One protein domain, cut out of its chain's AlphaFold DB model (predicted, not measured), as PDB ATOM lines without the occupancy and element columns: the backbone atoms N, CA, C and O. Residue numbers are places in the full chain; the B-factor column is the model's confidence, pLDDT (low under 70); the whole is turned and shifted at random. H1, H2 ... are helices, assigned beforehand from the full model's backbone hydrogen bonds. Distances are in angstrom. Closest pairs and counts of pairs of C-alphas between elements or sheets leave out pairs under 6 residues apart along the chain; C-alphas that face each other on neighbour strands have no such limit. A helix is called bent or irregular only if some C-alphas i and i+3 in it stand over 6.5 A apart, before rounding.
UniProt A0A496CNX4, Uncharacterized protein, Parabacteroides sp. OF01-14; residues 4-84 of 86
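AT A GLANCE: This is residues 4 to 84 of the 86 residues of an uncharacterized protein of Parabacteroides sp. OF01-14 (UniProt A0A496CNX4). H2 sits nearest the middle; H1 crosses it, the end of H4 from the helical hairpin H3 and H4 meets it, and H5 lies off to another side, touching no helix. The printed part has 81 residues with five named helices, H1 to H5 in order, and no named strand: all helix, mostly crossed. It is compact, radius of gyration of the C-alphas 13.0 A, spanning 33 by 27 by 26 A.

HOW THE PARTS SIT: Start at H1, residues 4 to 13: it touches H2, residues 27 to 37, at a steep tilt of 49 degrees, opposite ways, closest C-alphas Leu 10 and Asn 33, 6.0 A. H3, residues 41 to 48, and H4, residues 53 to 67, form a hairpin at a shallow tilt of 30 degrees, closest C-alphas Leu 48 and Ile 59, 6.5 A. H4 touches H2 with residues 65 to 67 alone, closest C-alphas Arg 31 and Ile 66, 5.3 A. H5, residues 71 to 83, is close but not clearly touching H2. Every O i to N i+4 pair is within hydrogen-bond range in H1 and H3; H2 has 6 of 7, H4 6 of 11, H5 7 of 9.

IN THESE COORDINATES: Find C-alpha 4 at (211.616, 252.991, 166.982), where H1 begins. H4 runs 21.9 A and is irregular, C-alphas 57 and 60 being 7.1 A apart. H5 runs 20.0 A to C-alpha 83 at (234.920, 260.171, 149.367).

THE WHOLE: The printed part has no cut. The link H1 to H2 is long. No printed residue is under 70 in pLDDT.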
ATOM      1  N   VAL A   4     211.485 251.656 167.584       93.00
ATOM      2  CA  VAL A   4     211.616 252.991 166.982       93.00
ATOM      3  C   VAL A   4     212.865 253.708 167.508       93.00
ATOM      4  O   VAL A   4     213.624 254.256 166.716       93.00
ATOM      5  N   ASP A   5     213.149 253.613 168.810       95.19
ATOM      6  CA  ASP A   5     214.367 254.183 169.404       95.19
ATOM      7  C   ASP A   5     215.634 253.553 168.811       95.19
ATOM      8  O   ASP A   5     216.571 254.259 168.443       95.19
ATOM      9  N   LYS A   6     215.648 252.218 168.663       95.69
ATOM     10  CA  LYS A   6     216.743 251.491 168.006       95.69
ATOM     11  C   LYS A   6     216.950 251.965 166.570       95.69
ATOM     12  O   LYS A   6     218.089 252.097 166.140       95.69
ATOM     13  N   TYR A   7     215.871 252.209 165.832       95.69
ATOM     14  CA  TYR A   7     215.952 252.691 164.457       95.69
ATOM     15  C   TYR A   7     216.475 254.130 164.375       95.69
ATOM     16  O   TYR A   7     217.343 254.412 163.557       95.69
ATOM     17  N   HIS A   8     216.033 255.030 165.256       95.50
ATOM     18  CA  HIS A   8     216.598 256.381 165.315       95.50
ATOM     19  C   HIS A   8     218.084 256.363 165.674       95.50
ATOM     20  O   HIS A   8     218.880 257.031 165.015       95.50
ATOM     21  N   GLN A   9     218.475 255.548 166.657       96.88
ATOM     22  CA  GLN A   9     219.881 255.366 167.006       96.88
ATOM     23  C   GLN A   9     220.683 254.779 165.838       96.88
ATOM     24  O   GLN A   9     221.804 255.211 165.598       96.88
ATOM     25  N   LEU A  10     220.115 253.831 165.088       97.25
ATOM     26  CA  LEU A  10     220.738 253.294 163.881       97.25
ATOM     27  C   LEU A  10     221.034 254.403 162.868       97.25
ATOM     28  O   LEU A  10     222.156 254.471 162.383       97.25
ATOM     29  N   LEU A  11     220.051 255.256 162.557       95.75
ATOM     30  CA  LEU A  11     220.240 256.346 161.596       95.75
ATOM     31  C   LEU A  11     221.338 257.310 162.059       95.75
ATOM     32  O   LEU A  11     222.224 257.632 161.276       95.75
ATOM     33  N   GLN A  12     221.321 257.693 163.337       96.00
ATOM     34  CA  GLN A  12     222.311 258.600 163.924       96.00
ATOM     35  C   GLN A  12     223.726 258.007 163.934       96.00
ATOM     36  O   GLN A  12     224.676 258.670 163.540       96.00
ATOM     37  N   GLU A  13     223.884 256.756 164.373       95.94
ATOM     38  CA  GLU A  13     225.200 256.108 164.439       95.94
ATOM     39  C   GLU A  13     225.746 255.731 163.057       95.94
ATOM     40  O   GLU A  13     226.939 255.461 162.924       95.94
ATOM     41  N   SER A  14     224.880 255.641 162.046       96.25
ATOM     42  CA  SER A  14     225.267 255.324 160.669       96.25
ATOM     43  C   SER A  14     225.483 256.557 159.798       96.25
ATOM     44  O   SER A  14     225.814 256.404 158.626       96.25
ATOM     45  N   GLU A  15     225.300 257.756 160.337       95.69
ATOM     46  CA  GLU A  15     225.493 259.006 159.620       95.69
ATOM     47  C   GLU A  15     226.986 259.335 159.455       95.69
ATOM     48  O   GLU A  15     227.771 259.248 160.401       95.69
ATOM     49  N   ILE A  16     227.390 259.728 158.244       92.44
ATOM     50  CA  ILE A  16     228.745 260.200 157.948       92.44
ATOM     51  C   ILE A  16     228.710 261.517 157.176       92.44
ATOM     52  O   ILE A  16     227.828 261.754 156.350       92.44
ATOM     53  N   THR A  17     229.731 262.347 157.384       91.31
ATOM     54  CA  THR A  17     229.957 263.553 156.584       91.31
ATOM     55  C   THR A  17     231.022 263.297 155.518       91.31
ATOM     56  O   THR A  17     232.161 262.914 155.806       91.31
ATOM     57  N   LEU A  18     230.652 263.518 154.262       88.06
ATOM     58  CA  LEU A  18     231.532 263.417 153.102       88.06
ATOM     59  C   LEU A  18     232.480 264.625 153.014       88.06
ATOM     60  O   LEU A  18     232.276 265.664 153.646       88.06
ATOM     61  N   LYS A  19     233.532 264.524 152.189       87.50
ATOM     62  CA  LYS A  19     234.505 265.623 151.991       87.50
ATOM     63  C   LYS A  19     233.872 266.919 151.472       87.50
ATOM     64  O   LYS A  19     234.386 267.993 151.765       87.50
ATOM     65  N   ASN A  20     232.780 266.816 150.717       86.81
ATOM     66  CA  ASN A  20     232.013 267.955 150.198       86.81
ATOM     67  C   ASN A  20     231.093 268.602 151.258       86.81
ATOM     68  O   ASN A  20     230.398 269.560 150.938       86.81
ATOM     69  N   GLY A  21     231.080 268.094 152.497       88.00
ATOM     70  CA  GLY A  21     230.217 268.576 153.576       88.00
ATOM     71  C   GLY A  21     228.801 267.998 153.562       88.00
ATOM     72  O   GLY A  21     228.014 268.335 154.440       88.00
ATOM     73  N   GLU A  22     228.473 267.130 152.604       91.25
ATOM     74  CA  GLU A  22     227.189 266.436 152.553       91.25
ATOM     75  C   GLU A  22     227.134 265.322 153.599       91.25
ATOM     76  O   GLU A  22     228.093 264.567 153.787       91.25
ATOM     77  N   THR A  23     225.990 265.207 154.260       91.94
ATOM     78  CA  THR A  23     225.720 264.160 155.238       91.94
ATOM     79  C   THR A  23     224.928 263.035 154.584       91.94
ATOM     80  O   THR A  23     223.880 263.275 153.990       91.94
ATOM     81  N   VAL A  24     225.417 261.802 154.707       92.12
ATOM     82  CA  VAL A  24     224.780 260.614 154.127       92.12
ATOM     83  C   VAL A  24     224.751 259.464 155.127       92.12
ATOM     84  O   VAL A  24     225.589 259.383 156.022       92.12
ATOM     85  N   ILE A  25     223.813 258.535 154.938       93.75
ATOM     86  CA  ILE A  25     223.725 257.287 155.706       93.75
ATOM     87  C   ILE A  25     224.057 256.128 154.759       93.75
ATOM     88  O   ILE A  25     223.184 255.644 154.035       93.75
ATOM     89  N   PRO A  26     225.322 255.691 154.681       92.88
ATOM     90  CA  PRO A  26     225.714 254.626 153.783       92.88
ATOM     91  C   PRO A  26     225.302 253.264 154.338       92.88
ATOM     92  O   PRO A  26     225.427 252.976 155.534       92.88
ATOM     93  N   PHE A  27     224.904 252.366 153.437       93.75
ATOM     94  CA  PHE A  27     224.471 251.025 153.819       93.75
ATOM     95  C   PHE A  27     225.535 250.253 154.599       93.75
ATOM     96  O   PHE A  27     225.186 249.578 155.562       93.75
ATOM     97  N   TYR A  28     226.827 250.380 154.280       91.12
ATOM     98  CA  TYR A  28     227.865 249.666 155.031       91.12
ATOM     99  C   TYR A  28     227.948 250.068 156.515       91.12
ATOM    100  O   TYR A  28     228.258 249.206 157.338       91.12
ATOM    101  N   GLU A  29     227.649 251.322 156.880       94.19
ATOM    102  CA  GLU A  29     227.539 251.722 158.292       94.19
ATOM    103  C   GLU A  29     226.241 251.197 158.906       94.19
ATOM    104  O   GLU A  29     226.259 250.661 160.016       94.19
ATOM    105  N   MET A  30     225.129 251.234 158.162       95.25
ATOM    106  CA  MET A  30     223.883 250.607 158.617       95.25
ATOM    107  C   MET A  30     224.089 249.123 158.924       95.25
ATOM    108  O   MET A  30     223.663 248.657 159.973       95.25
ATOM    109  N   ARG A  31     224.821 248.378 158.085       95.12
ATOM    110  CA  ARG A  31     225.107 246.946 158.292       95.12
ATOM    111  C   ARG A  31     225.901 246.650 159.560       95.12
ATOM    112  O   ARG A  31     225.685 245.610 160.185       95.12
ATOM    113  N   LYS A  32     226.825 247.533 159.947       94.38
ATOM    114  CA  LYS A  32     227.562 247.403 161.214       94.38
ATOM    115  C   LYS A  32     226.628 247.645 162.399       94.38
ATOM    116  O   LYS A  32     226.586 246.842 163.332       94.38
ATOM    117  N   ASN A  33     225.834 248.707 162.325       97.00
ATOM    118  CA  ASN A  33     225.022 249.165 163.444       97.00
ATOM    119  C   ASN A  33     223.742 248.341 163.643       97.00
ATOM    120  O   ASN A  33     223.368 248.101 164.787       97.00
ATOM    121  N   VAL A  34     223.122 247.783 162.592       96.81
ATOM    122  CA  VAL A  34     221.992 246.841 162.761       96.81
ATOM    123  C   VAL A  34     222.406 245.591 163.533       96.81
ATOM    124  O   VAL A  34     221.632 245.095 164.351       96.81
ATOM    125  N   LYS A  35     223.646 245.112 163.341       93.88
ATOM    126  CA  LYS A  35     224.204 243.992 164.114       93.88
ATOM    127  C   LYS A  35     224.438 244.392 165.570       93.88
ATOM    128  O   LYS A  35     224.023 243.665 166.468       93.88
ATOM    129  N   LYS A  36     225.036 245.566 165.807       95.50
ATOM    130  CA  LYS A  36     225.274 246.127 167.151       95.50
ATOM    131  C   LYS A  36     223.971 246.321 167.939       95.50
ATOM    132  O   LYS A  36     223.899 245.964 169.111       95.50
ATOM    133  N   LEU A  37     222.937 246.856 167.292       96.06
ATOM    134  CA  LEU A  37     221.644 247.192 167.901       96.06
ATOM    135  C   LEU A  37     220.651 246.019 167.913       96.06
ATOM    136  O   LEU A  37     219.558 246.134 168.485       96.06
ATOM    137  N   GLN A  38     221.033 244.883 167.318       95.81
ATOM    138  CA  GLN A  38     220.207 243.684 167.177       95.81
ATOM    139  C   GLN A  38     218.850 244.014 166.534       95.81
ATOM    140  O   GLN A  38     217.796 243.715 167.094       95.81
ATOM    141  N   ILE A  39     218.887 244.711 165.395       97.06
ATOM    142  CA  ILE A  39     217.707 245.027 164.581       97.06
ATOM    143  C   ILE A  39     217.606 243.959 163.496       97.06
ATOM    144  O   ILE A  39     218.471 243.871 162.620       97.06
ATOM    145  N   THR A  40     216.569 243.128 163.562       97.38
ATOM    146  CA  THR A  40     216.362 242.048 162.588       97.38
ATOM    147  C   THR A  40     215.829 242.581 161.255       97.38
ATOM    148  O   THR A  40     215.342 243.706 161.168       97.38
ATOM    149  N   GLU A  41     215.873 241.762 160.202       97.94
ATOM    150  CA  GLU A  41     215.252 242.114 158.919       97.94
ATOM    151  C   GLU A  41     213.751 242.417 159.075       97.94
ATOM    152  O   GLU A  41     213.252 243.405 158.535       97.94
ATOM    153  N   ASN A  42     213.032 241.609 159.859       97.75
ATOM    154  CA  ASN A  42     211.605 241.815 160.114       97.75
ATOM    155  C   ASN A  42     211.340 243.116 160.880       97.75
ATOM    156  O   ASN A  42     210.384 243.826 160.571       97.75
ATOM    157  N   ASP A  43     212.197 243.446 161.846       97.56
ATOM    158  CA  ASP A  43     212.145 244.721 162.560       97.56
ATOM    159  C   ASP A  43     212.331 245.900 161.601       97.56
ATOM    160  O   ASP A  43     211.541 246.842 161.626       97.56
ATOM    161  N   MET A  44     213.331 245.826 160.715       97.38
ATOM    162  CA  MET A  44     213.578 246.852 159.703       97.38
ATOM    163  C   MET A  44     212.370 247.022 158.777       97.38
ATOM    164  O   MET A  44     211.869 248.132 158.620       97.38
ATOM    165  N   ARG A  45     211.842 245.923 158.221       97.50
ATOM    166  CA  ARG A  45     210.636 245.937 157.374       97.50
ATOM    167  C   ARG A  45     209.444 246.565 158.091       97.50
ATOM    168  O   ARG A  45     208.714 247.356 157.496       97.50
ATOM    169  N   ARG A  46     209.259 246.237 159.372       96.69
ATOM    170  CA  ARG A  46     208.184 246.787 160.202       96.69
ATOM    171  C   ARG A  46     208.331 248.290 160.420       96.69
ATOM    172  O   ARG A  46     207.323 248.979 160.423       96.69
ATOM    173  N   VAL A  47     209.545 248.797 160.622       95.94
ATOM    174  CA  VAL A  47     209.751 250.243 160.775       95.94
ATOM    175  C   VAL A  47     209.564 250.964 159.445       95.94
ATOM    176  O   VAL A  47     208.885 251.986 159.390       95.94
ATOM    177  N   LEU A  48     210.108 250.412 158.359       95.31
ATOM    178  CA  LEU A  48     209.995 251.016 157.035       95.31
ATOM    179  C   LEU A  48     208.543 251.068 156.530       95.31
ATOM    180  O   LEU A  48     208.188 251.987 155.798       95.31
ATOM    181  N   SER A  49     207.671 250.150 156.958       95.31
ATOM    182  CA  SER A  49     206.248 250.187 156.589       95.31
ATOM    183  C   SER A  49     205.470 251.353 157.215       95.31
ATOM    184  O   SER A  49     204.367 251.653 156.755       95.31
ATOM    185  N   PHE A  50     206.040 252.046 158.211       94.69
ATOM    186  CA  PHE A  50     205.472 253.280 158.760       94.69
ATOM    187  C   PHE A  50     205.692 254.504 157.860       94.69
ATOM    188  O   PHE A  50     205.031 255.523 158.061       94.69
ATOM    189  N   TYR A  51     206.583 254.425 156.865       93.25
ATOM    190  CA  TYR A  51     206.752 255.493 155.878       93.25
ATOM    191  C   TYR A  51     205.542 255.570 154.931       93.25
ATOM    192  O   TYR A  51     204.811 254.584 154.782       93.25
ATOM    193  N   PRO A  52     205.309 256.722 154.269       97.06
ATOM    194  CA  PRO A  52     204.257 256.848 153.265       97.06
ATOM    195  C   PRO A  52     204.348 255.761 152.187       97.06
ATOM    196  O   PRO A  52     205.444 255.358 151.793       97.06
ATOM    197  N   LYS A  53     203.188 255.312 151.690       94.75
ATOM    198  CA  LYS A  53     203.084 254.184 150.746       94.75
ATOM    199  C   LYS A  53     203.930 254.353 149.487       94.75
ATOM    200  O   LYS A  53     204.449 253.363 148.982       94.75
ATOM    201  N   ASP A  54     204.116 255.582 149.018       96.81
ATOM    202  CA  ASP A  54     204.912 255.873 147.821       96.81
ATOM    203  C   ASP A  54     206.384 255.461 147.981       96.81
ATOM    204  O   ASP A  54     207.054 255.165 146.997       96.81
ATOM    205  N   TYR A  55     206.878 255.360 149.221       94.44
ATOM    206  CA  TYR A  55     208.229 254.886 149.519       94.44
ATOM    207  C   TYR A  55     208.317 253.372 149.723       94.44
ATOM    208  O   TYR A  55     209.419 252.832 149.819       94.44
ATOM    209  N   HIS A  56     207.187 252.657 149.785       95.69
ATOM    210  CA  HIS A  56     207.193 251.212 150.048       95.69
ATOM    211  C   HIS A  56     207.891 250.424 148.939       95.69
ATOM    212  O   HIS A  56     208.462 249.371 149.210       95.69
ATOM    213  N   ILE A  57     207.931 250.978 147.723       96.62
ATOM    214  CA  ILE A  57     208.662 250.417 146.580       96.62
ATOM    215  C   ILE A  57     210.164 250.243 146.853       96.62
ATOM    216  O   ILE A  57     210.793 249.384 146.246       96.62
ATOM    217  N   TYR A  58     210.734 251.018 147.782       96.12
ATOM    218  CA  TYR A  58     212.156 250.961 148.124       96.12
ATOM    219  C   TYR A  58     212.463 250.001 149.278       96.12
ATOM    220  O   TYR A  58     213.633 249.749 149.556       96.12
ATOM    221  N   ILE A  59     211.453 249.466 149.976       95.88
ATOM    222  CA  ILE A  59     211.670 248.667 151.195       95.88
ATOM    223  C   ILE A  59     212.505 247.427 150.894       95.88
ATOM    224  O   ILE A  59     213.464 247.151 151.614       95.88
ATOM    225  N   ASP A  60     212.166 246.697 149.832       96.69
ATOM    226  CA  ASP A  60     212.886 245.478 149.464       96.69
ATOM    227  C   ASP A  60     214.331 245.769 149.063       96.69
ATOM    228  O   ASP A  60     215.234 245.030 149.455       96.69
ATOM    229  N   GLU A  61     214.565 246.875 148.356       95.69
ATOM    230  CA  GLU A  61     215.914 247.310 148.001       95.69
ATOM    231  C   GLU A  61     216.719 247.670 149.255       95.69
ATOM    232  O   GLU A  61     217.796 247.121 149.468       95.69
ATOM    233  N   ILE A  62     216.181 248.518 150.138       95.44
ATOM    234  CA  ILE A  62     216.839 248.916 151.393       95.44
ATOM    235  C   ILE A  62     217.184 247.683 152.236       95.44
ATOM    236  O   ILE A  62     218.308 247.543 152.724       95.44
ATOM    237  N   VAL A  63     216.233 246.760 152.387       97.12
ATOM    238  CA  VAL A  63     216.434 245.525 153.147       97.12
ATOM    239  C   VAL A  63     217.502 244.648 152.501       97.12
ATOM    240  O   VAL A  63     218.384 244.160 153.211       97.12
ATOM    241  N   GLN A  64     217.485 244.485 151.176       96.56
ATOM    242  CA  GLN A  64     218.520 243.745 150.456       96.56
ATOM    243  C   GLN A  64     219.899 244.368 150.687       96.56
ATOM    244  O   GLN A  64     220.822 243.654 151.079       96.56
ATOM    245  N   LYS A  65     220.047 245.689 150.532       95.56
ATOM    246  CA  LYS A  65     221.335 246.375 150.726       95.56
ATOM    247  C   LYS A  65     221.877 246.234 152.148       95.56
ATOM    248  O   LYS A  65     223.096 246.202 152.331       95.56
ATOM    249  N   ILE A  66     221.010 246.142 153.158       96.12
ATOM    250  CA  ILE A  66     221.417 246.030 154.565       96.12
ATOM    251  C   ILE A  66     221.672 244.570 154.976       96.12
ATOM    252  O   ILE A  66     222.685 244.267 155.604       96.12
ATOM    253  N   TYR A  67     220.785 243.639 154.648       96.88
ATOM    254  CA  TYR A  67     220.859 242.279 155.195       96.88
ATOM    255  C   TYR A  67     221.490 241.274 154.231       96.88
ATOM    256  O   TYR A  67     222.134 240.328 154.685       96.88
ATOM    257  N   HIS A  68     221.393 241.519 152.924       96.50
ATOM    258  CA  HIS A  68     221.812 240.588 151.872       96.50
ATOM    259  C   HIS A  68     222.607 241.294 150.761       96.50
ATOM    260  O   HIS A  68     222.220 241.201 149.592       96.50
ATOM    261  N   PRO A  69     223.690 242.035 151.078       94.88
ATOM    262  CA  PRO A  69     224.431 242.789 150.069       94.88
ATOM    263  C   PRO A  69     225.021 241.854 149.006       94.88
ATOM    264  O   PRO A  69     225.596 240.809 149.320       94.88
ATOM    265  N   THR A  70     224.902 242.242 147.739       94.50
ATOM    266  CA  THR A  70     225.544 241.536 146.626       94.50
ATOM    267  C   THR A  70     227.036 241.867 146.558       94.50
ATOM    268  O   THR A  70     227.515 242.815 147.182       94.50
ATOM    269  N   LYS A  71     227.803 241.107 145.767       92.25
ATOM    270  CA  LYS A  71     229.221 241.425 145.522       92.25
ATOM    271  C   LYS A  71     229.405 242.804 144.884       92.25
ATOM    272  O   LYS A  71     230.347 243.507 145.238       92.25
ATOM    273  N   ASP A  72     228.498 243.186 143.990       91.94
ATOM    274  CA  ASP A  72     228.545 244.486 143.322       91.94
ATOM    275  C   ASP A  72     228.263 245.627 144.307       91.94
ATOM    276  O   ASP A  72     228.954 246.643 144.268       91.94
ATOM    277  N   ASP A  73     227.340 245.427 145.256       90.00
ATOM    278  CA  ASP A  73     227.089 246.394 146.336       90.00
ATOM    279  C   ASP A  73     228.356 246.655 147.153       90.00
ATOM    280  O   ASP A  73     228.731 247.803 147.387       90.00
ATOM    281  N   LEU A  74     229.048 245.582 147.544       89.69
ATOM    282  CA  LEU A  74     230.284 245.677 148.319       89.69
ATOM    283  C   LEU A  74     231.388 246.399 147.536       89.69
ATOM    284  O   LEU A  74     232.090 247.236 148.102       89.69
ATOM    285  N   LYS A  75     231.507 246.125 146.232       89.12
ATOM    286  CA  LYS A  75     232.490 246.777 145.361       89.12
ATOM    287  C   LYS A  75     232.226 248.282 145.223       89.12
ATOM    288  O   LYS A  75     233.135 249.084 145.417       89.12
ATOM    289  N   ILE A  76     230.982 248.673 144.933       86.62
ATOM    290  CA  ILE A  76     230.594 250.088 144.785       86.62
ATOM    291  C   ILE A  76     230.864 250.862 146.082       86.62
ATOM    292  O   ILE A  76     231.277 252.022 146.061       86.62
ATOM    293  N   GLU A  77     230.630 250.242 147.232       86.00
ATOM    294  CA  GLU A  77     230.894 250.879 148.517       86.00
ATOM    295  C   GLU A  77     232.383 251.051 148.816       86.00
ATOM    296  O   GLU A  77     232.762 252.070 149.393       86.00
ATOM    297  N   GLU A  78     233.233 250.092 148.445       83.81
ATOM    298  CA  GLU A  78     234.687 250.236 148.569       83.81
ATOM    299  C   GLU A  78     235.198 251.439 147.774       83.81
ATOM    300  O   GLU A  78     235.958 252.248 148.307       83.81
ATOM    301  N   GLU A  79     234.700 251.619 146.553       82.38
ATOM    302  CA  GLU A  79     235.014 252.780 145.716       82.38
ATOM    303  C   GLU A  79     234.532 254.091 146.368       82.38
ATOM    304  O   GLU A  79     235.246 255.097 146.384       82.38
ATOM    305  N   ARG A  80     233.342 254.082 146.983       77.75
ATOM    306  CA  ARG A  80     232.744 255.266 147.628       77.75
ATOM    307  C   ARG A  80     233.388 255.644 148.961       77.75
ATOM    308  O   ARG A  80     233.349 256.820 149.323       77.75
ATOM    309  N   LYS A  81     234.028 254.711 149.675       74.62
ATOM    310  CA  LYS A  81     234.741 255.012 150.936       74.62
ATOM    311  C   LYS A  81     235.865 256.039 150.766       74.62
ATOM    312  O   LYS A  81     236.206 256.734 151.717       74.62
ATOM    313  N   LEU A  82     236.391 256.208 149.552       70.38
ATOM    314  CA  LEU A  82     237.415 257.211 149.227       70.38
ATOM    315  C   LEU A  82     236.909 258.668 149.314       70.38
ATOM    316  O   LEU A  82     237.710 259.610 149.383       70.38
ATOM    317  N   LEU A  83     235.586 258.864 149.320       71.81
ATOM    318  CA  LEU A  83     234.920 260.171 149.367       71.81
ATOM    319  C   LEU A  83     234.664 260.673 150.797       71.81
ATOM    320  O   LEU A  83     234.237 261.814 150.983       71.81
ATOM    321  N   ILE A  84     234.938 259.842 151.803       73.06
ATOM    322  CA  ILE A  84     234.706 260.151 153.216       73.06
ATOM    323  C   ILE A  84     235.842 261.032 153.729       73.06
ATOM    324  O   ILE A  84     237.011 260.826 153.389       73.06
TER     325      ILE A  84